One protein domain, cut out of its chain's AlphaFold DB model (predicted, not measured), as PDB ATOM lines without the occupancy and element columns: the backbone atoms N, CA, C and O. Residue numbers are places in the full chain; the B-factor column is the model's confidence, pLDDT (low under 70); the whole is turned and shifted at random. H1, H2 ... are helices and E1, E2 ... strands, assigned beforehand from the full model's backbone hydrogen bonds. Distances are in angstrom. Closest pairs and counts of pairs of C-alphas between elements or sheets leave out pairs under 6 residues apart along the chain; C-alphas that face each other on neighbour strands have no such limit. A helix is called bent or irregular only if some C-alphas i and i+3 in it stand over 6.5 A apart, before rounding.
ATOM      1  N   ASN A 713     130.370 125.598 134.038       59.00
ATOM      2  CA  ASN A 713     129.219 126.339 134.563       59.00
ATOM      3  C   ASN A 713     128.793 125.850 135.960       59.00
ATOM      4  O   ASN A 713     128.424 126.671 136.801       59.00
ATOM      5  N   LYS A 714     128.895 124.542 136.246       61.59
ATOM      6  CA  LYS A 714     128.636 123.990 137.593       61.59
ATOM      7  C   LYS A 714     129.686 124.450 138.605       61.59
ATOM      8  O   LYS A 714     129.356 124.728 139.758       61.59
ATOM      9  N   ASP A 715     130.939 124.574 138.168       66.44
ATOM     10  CA  ASP A 715     132.021 125.100 139.005       66.44
ATOM     11  C   ASP A 715     131.731 126.538 139.464       66.44
ATOM     12  O   ASP A 715     131.989 126.867 140.621       66.44
ATOM     13  N   GLU A 716     131.143 127.385 138.610       62.72
ATOM     14  CA  GLU A 716     130.783 128.754 138.993       62.72
ATOM     15  C   GLU A 716     129.687 128.792 140.069       62.72
ATOM     16  O   GLU A 716     129.829 129.546 141.032       62.72
ATOM     17  N   GLU A 717     128.650 127.951 139.973       65.38
ATOM     18  CA  GLU A 717     127.613 127.823 141.013       65.38
ATOM     19  C   GLU A 717     128.220 127.403 142.362       65.38
ATOM     20  O   GLU A 717     128.013 128.059 143.389       65.38
ATOM     21  N   ILE A 718     129.057 126.362 142.349       71.00
ATOM     22  CA  ILE A 718     129.799 125.880 143.523       71.00
ATOM     23  C   ILE A 718     130.693 126.984 144.118       71.00
ATOM     24  O   ILE A 718     130.867 127.062 145.342       71.00
ATOM     25  N   LEU A 719     131.248 127.856 143.274       71.19
ATOM     26  CA  LEU A 719     132.193 128.905 143.651       71.19
ATOM     27  C   LEU A 719     131.560 130.292 143.884       71.19
ATOM     28  O   LEU A 719     132.287 131.205 144.281       71.19
ATOM     29  N   GLN A 720     130.233 130.467 143.780       64.62
ATOM     30  CA  GLN A 720     129.544 131.749 144.055       64.62
ATOM     31  C   GLN A 720     129.910 132.343 145.425       64.62
ATOM     32  O   GLN A 720     130.132 133.546 145.570       64.62
ATOM     33  N   ASN A 721     130.069 131.490 146.439       63.44
ATOM     34  CA  ASN A 721     130.457 131.905 147.789       63.44
ATOM     35  C   ASN A 721     131.947 132.305 147.918       63.44
ATOM     36  O   ASN A 721     132.376 132.685 149.010       63.44
ATOM     37  N   PHE A 722     132.765 132.167 146.868       65.12
ATOM     38  CA  PHE A 722     134.221 132.405 146.835       65.12
ATOM     39  C   PHE A 722     134.612 133.659 146.036       65.12
ATOM     40  O   PHE A 722     135.779 134.043 146.036       65.12
ATOM     41  N   THR A 723     133.636 134.331 145.429       57.56
ATOM     42  CA  THR A 723     133.753 135.484 144.515       57.56
ATOM     43  C   THR A 723     134.481 136.718 145.065       57.56
ATOM     44  O   THR A 723     134.883 137.578 144.285       57.56
ATOM     45  N   SER A 724     134.696 136.801 146.382       58.44
ATOM     46  CA  SER A 724     135.431 137.870 147.078       58.44
ATOM     47  C   SER A 724     136.910 137.558 147.368       58.44
ATOM     48  O   SER A 724     137.591 138.352 148.020       58.44
ATOM     49  N   LEU A 725     137.421 136.404 146.926       63.12
ATOM     50  CA  LEU A 725     138.797 135.965 147.172       63.12
ATOM     51  C   LEU A 725     139.708 136.246 145.971       63.12
ATOM     52  O   LEU A 725     139.446 135.798 144.860       63.12
ATOM     53  N   ASP A 726     140.831 136.918 146.228       66.44
ATOM     54  CA  ASP A 726     141.898 137.147 145.247       66.44
ATOM     55  C   ASP A 726     142.684 135.845 144.990       66.44
ATOM     56  O   ASP A 726     143.668 135.525 145.667       66.44
ATOM     57  N   ILE A 727     142.177 135.029 144.062       73.25
ATOM     58  CA  ILE A 727     142.802 133.774 143.633       73.25
ATOM     59  C   ILE A 727     143.724 134.063 142.449       73.25
ATOM     60  O   ILE A 727     143.296 134.527 141.393       73.25
ATOM     61  N   LYS A 728     145.011 133.729 142.604       77.38
ATOM     62  CA  LYS A 728     145.995 133.880 141.533       77.38
ATOM     63  C   LYS A 728     145.714 132.918 140.373       77.38
ATOM     64  O   LYS A 728     146.011 131.727 140.468       77.38
ATOM     65  N   ASP A 729     145.251 133.495 139.273       80.19
ATOM     66  CA  ASP A 729     145.212 132.888 137.945       80.19
ATOM     67  C   ASP A 729     146.633 132.558 137.438       80.19
ATOM     68  O   ASP A 729     147.585 133.331 137.618       80.19
ATOM     69  N   LEU A 730     146.779 131.386 136.823       78.62
ATOM     70  CA  LEU A 730     148.016 130.854 136.251       78.62
ATOM     71  C   LEU A 730     147.961 130.713 134.722       78.62
ATOM     72  O   LEU A 730     148.955 130.286 134.142       78.62
ATOM     73  N   SER A 731     146.868 131.128 134.072       71.06
ATOM     74  CA  SER A 731     146.681 131.112 132.607       71.06
ATOM     75  C   SER A 731     147.872 131.674 131.809       71.06
ATOM     76  O   SER A 731     148.248 131.127 130.778       71.06
ATOM     77  N   GLY A 732     148.505 132.743 132.306       59.78
ATOM     78  CA  GLY A 732     149.674 133.383 131.688       59.78
ATOM     79  C   GLY A 732     151.039 132.753 132.016       59.78
ATOM     80  O   GLY A 732     152.072 133.324 131.661       59.78
ATOM     81  N   CYS A 733     151.095 131.628 132.732       58.69
ATOM     82  CA  CYS A 733     152.345 130.909 132.989       58.69
ATOM     83  C   CYS A 733     152.675 129.957 131.831       58.69
ATOM     84  O   CYS A 733     151.807 129.258 131.324       58.69
ATOM     85  N   LYS A 734     153.961 129.864 131.453       50.28
ATOM     86  CA  LYS A 734     154.457 128.798 130.564       50.28
ATOM     87  C   LYS A 734     154.550 127.475 131.331       50.28
ATOM     88  O   LYS A 734     155.632 127.055 131.735       50.28
ATOM     89  N   THR A 735     153.388 126.893 131.580       50.03
ATOM     90  CA  THR A 735     153.158 125.570 132.159       50.03
ATOM     91  C   THR A 735     152.184 124.861 131.244       50.03
ATOM     92  O   THR A 735     151.111 125.405 130.982       50.03
ATOM     93  N   ASP A 736     152.559 123.686 130.752       52.53
ATOM     94  CA  ASP A 736     151.696 122.894 129.885       52.53
ATOM     95  C   ASP A 736     150.393 122.556 130.622       52.53
ATOM     96  O   ASP A 736     150.399 122.239 131.815       52.53
ATOM     97  N   ILE A 737     149.260 122.658 129.922       51.47
ATOM     98  CA  ILE A 737     147.918 122.492 130.514       51.47
ATOM     99  C   ILE A 737     147.696 121.046 131.015       51.47
ATOM    100  O   ILE A 737     146.809 120.796 131.825       51.47
ATOM    101  N   SER A 738     148.574 120.121 130.621       56.34
ATOM    102  CA  SER A 738     148.691 118.747 131.112       56.34
ATOM    103  C   SER A 738     149.316 118.585 132.514       56.34
ATOM    104  O   SER A 738     149.428 117.453 132.984       56.34
ATOM    105  N   ASP A 739     149.727 119.652 133.224       70.69
ATOM    106  CA  ASP A 739     150.087 119.542 134.655       70.69
ATOM    107  C   ASP A 739     148.838 119.183 135.476       70.69
ATOM    108  O   ASP A 739     148.023 120.044 135.809       70.69
ATOM    109  N   ILE A 740     148.737 117.908 135.863       79.69
ATOM    110  CA  ILE A 740     147.627 117.322 136.631       79.69
ATOM    111  C   ILE A 740     147.301 118.056 137.948       79.69
ATOM    112  O   ILE A 740     146.210 117.874 138.487       79.69
ATOM    113  N   SER A 741     148.198 118.910 138.468       81.31
ATOM    114  CA  SER A 741     147.937 119.762 139.642       81.31
ATOM    115  C   SER A 741     147.118 121.021 139.358       81.31
ATOM    116  O   SER A 741     146.716 121.712 140.305       81.31
ATOM    117  N   LEU A 742     146.896 121.343 138.085       84.81
ATOM    118  CA  LEU A 742     146.088 122.464 137.622       84.81
ATOM    119  C   LEU A 742     144.649 122.024 137.331       84.81
ATOM    120  O   LEU A 742     144.362 120.854 137.090       84.81
ATOM    121  N   ILE A 743     143.735 122.985 137.383       84.25
ATOM    122  CA  ILE A 743     142.341 122.849 136.962       84.25
ATOM    123  C   ILE A 743     141.854 124.206 136.445       84.25
ATOM    124  O   ILE A 743     142.228 125.255 136.984       84.25
ATOM    125  N   LYS A 744     141.061 124.188 135.373       82.94
ATOM    126  CA  LYS A 744     140.389 125.368 134.826       82.94
ATOM    127  C   LYS A 744     139.055 125.536 135.551       82.94
ATOM    128  O   LYS A 744     138.350 124.555 135.736       82.94
ATOM    129  N   ILE A 745     138.736 126.754 135.973       82.62
ATOM    130  CA  ILE A 745     137.488 127.088 136.676       82.62
ATOM    131  C   ILE A 745     136.928 128.416 136.159       82.62
ATOM    132  O   ILE A 745     137.669 129.216 135.578       82.62
ATOM    133  N   LYS A 746     135.652 128.688 136.435       79.00
ATOM    134  CA  LYS A 746     134.993 129.974 136.170       79.00
ATOM    135  C   LYS A 746     134.530 130.614 137.482       79.00
ATOM    136  O   LYS A 746     133.954 129.942 138.333       79.00
ATOM    137  N   ILE A 747     134.829 131.901 137.662       75.44
ATOM    138  CA  ILE A 747     134.366 132.726 138.789       75.44
ATOM    139  C   ILE A 747     134.072 134.135 138.260       75.44
ATOM    140  O   ILE A 747     134.965 134.761 137.685       75.44
ATOM    141  N   ASN A 748     132.877 134.673 138.527       69.62
ATOM    142  CA  ASN A 748     132.448 136.020 138.108       69.62
ATOM    143  C   ASN A 748     132.563 136.227 136.581       69.62
ATOM    144  O   ASN A 748     133.186 137.191 136.135       69.62
ATOM    145  N   ASP A 749     132.059 135.281 135.785       69.38
ATOM    146  CA  ASP A 749     132.192 135.237 134.318       69.38
ATOM    147  C   ASP A 749     133.631 135.209 133.769       69.38
ATOM    148  O   ASP A 749     133.841 135.187 132.554       69.38
ATOM    149  N   LYS A 750     134.646 135.110 134.638       75.75
ATOM    150  CA  LYS A 750     136.048 134.969 134.246       75.75
ATOM    151  C   LYS A 750     136.525 133.523 134.398       75.75
ATOM    152  O   LYS A 750     136.579 132.981 135.501       75.75
ATOM    153  N   GLU A 751     136.997 132.946 133.296       80.81
ATOM    154  CA  GLU A 751     137.802 131.723 133.321       80.81
ATOM    155  C   GLU A 751     139.208 131.983 133.894       80.81
ATOM    156  O   GLU A 751     139.865 132.975 133.565       80.81
ATOM    157  N   MET A 752     139.702 131.072 134.733       82.88
ATOM    158  CA  MET A 752     141.060 131.111 135.282       82.88
ATOM    159  C   MET A 752     141.621 129.703 135.494       82.88
ATOM    160  O   MET A 752     140.878 128.750 135.729       82.88
ATOM    161  N   VAL A 753     142.949 129.569 135.446       82.81
ATOM    162  CA  VAL A 753     143.639 128.301 135.740       82.81
ATOM    163  C   VAL A 753     144.227 128.373 137.142       82.81
ATOM    164  O   VAL A 753     145.012 129.272 137.445       82.81
ATOM    165  N   VAL A 754     143.868 127.429 138.010       84.31
ATOM    166  CA  VAL A 754     144.260 127.425 139.428       84.31
ATOM    167  C   VAL A 754     144.858 126.085 139.838       84.31
ATOM    168  O   VAL A 754     144.692 125.075 139.163       84.31
ATOM    169  N   LYS A 755     145.561 126.047 140.977       86.00
ATOM    170  CA  LYS A 755     146.054 124.782 141.544       86.00
ATOM    171  C   LYS A 755     144.962 124.082 142.345       86.00
ATOM    172  O   LYS A 755     144.404 124.693 143.261       86.00
ATOM    173  N   LYS A 756     144.767 122.780 142.119       87.50
ATOM    174  CA  LYS A 756     143.892 121.910 142.930       87.50
ATOM    175  C   LYS A 756     144.209 122.038 144.425       87.50
ATOM    176  O   LYS A 756     143.315 122.271 145.230       87.50
ATOM    177  N   SER A 757     145.496 122.086 144.792       86.81
ATOM    178  CA  SER A 757     145.953 122.332 146.173       86.81
ATOM    179  C   SER A 757     145.428 123.628 146.815       86.81
ATOM    180  O   SER A 757     145.313 123.701 148.039       86.81
ATOM    181  N   THR A 758     145.159 124.667 146.017       84.38
ATOM    182  CA  THR A 758     144.584 125.934 146.490       84.38
ATOM    183  C   THR A 758     143.089 125.776 146.738       84.38
ATOM    184  O   THR A 758     142.611 126.226 147.776       84.38
ATOM    185  N   LEU A 759     142.373 125.084 145.847       83.38
ATOM    186  CA  LEU A 759     140.950 124.781 146.016       83.38
ATOM    187  C   LEU A 759     140.706 123.874 147.228       83.38
ATOM    188  O   LEU A 759     139.952 124.263 148.113       83.38
ATOM    189  N   CYS A 760     141.406 122.745 147.367       85.81
ATOM    190  CA  CYS A 760     141.260 121.867 148.541       85.81
ATOM    191  C   CYS A 760     141.501 122.622 149.858       85.81
ATOM    192  O   CYS A 760     140.790 122.420 150.840       85.81
ATOM    193  N   TRP A 761     142.479 123.539 149.873       81.00
ATOM    194  CA  TRP A 761     142.710 124.421 151.016       81.00
ATOM    195  C   TRP A 761     141.545 125.400 151.240       81.00
ATOM    196  O   TRP A 761     141.143 125.591 152.386       81.00
ATOM    197  N   LEU A 762     140.994 125.995 150.178       79.19
ATOM    198  CA  LEU A 762     139.873 126.940 150.226       79.19
ATOM    199  C   LEU A 762     138.569 126.313 150.741       79.19
ATOM    200  O   LEU A 762     137.902 126.939 151.565       79.19
ATOM    201  N   PHE A 763     138.218 125.103 150.296       77.81
ATOM    202  CA  PHE A 763     137.059 124.365 150.809       77.81
ATOM    203  C   PHE A 763     137.286 123.927 152.266       77.81
ATOM    204  O   PHE A 763     136.479 124.247 153.134       77.81
ATOM    205  N   PHE A 764     138.426 123.303 152.590       78.19
ATOM    206  CA  PHE A 764     138.676 122.809 153.953       78.19
ATOM    207  C   PHE A 764     138.790 123.924 155.012       78.19
ATOM    208  O   PHE A 764     138.326 123.773 156.142       78.19
ATOM    209  N   LYS A 765     139.402 125.074 154.693       69.31
ATOM    210  CA  LYS A 765     139.594 126.172 155.667       69.31
ATOM    211  C   LYS A 765     138.387 127.100 155.826       69.31
ATOM    212  O   LYS A 765     138.521 128.141 156.474       69.31
ATOM    213  N   ARG A 766     137.203 126.748 155.313       53.91
ATOM    214  CA  ARG A 766     136.058 127.673 155.236       53.91
ATOM    215  C   ARG A 766     135.290 127.988 156.521       53.91
ATOM    216  O   ARG A 766     134.327 128.741 156.468       53.91
TER     217      ARG A 766
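What this domain is: This is residues 713 to 766 of the 964 residues of an uncharacterized protein of Photinus pyralis (UniProt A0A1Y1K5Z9). A hairpin of two antiparallel strands, E1 and E2, has H1 packed on E1; H2 extends from the end of E2, and a long loop, residues 723 to 741, arcs from H1 to E1. The printed part has 54 residues, in order H1, E1, E2, H2, of mixed class, helices and strands. It is compact, radius of gyration of the C-alphas 11.0 A, spanning 29 by 24 by 19 A.

Where its parts are: Find C-alpha 742 at (146.088, 122.464, 137.622); E1 runs from there to 747, 15.6 A. E2 is residues 750 to 755, 16.0 A. H2, residues 756 to 764, ends at (138.676, 122.809, 153.953). H1, residues 713 to 722, is irregular: C-alphas 718 and 721 are 7.4 A apart.

How they stand to each other: Look across the hairpin: N 745 and O 752 are 2.9 A apart, within hydrogen-bond range. The closest C-alphas of H1 and E1, Glu 716 and Lys 746, are 5.2 A apart. H1 is apart from E2 and H2. Every O i to N i+4 pair is within range in H2, 4 of 6 in H1.

The domain as a whole: The printed part has no cut. The link H1 to E1 is long. Mean pLDDT of the printed part is 71.8; 23 residues are under 70, among them 732 to 738.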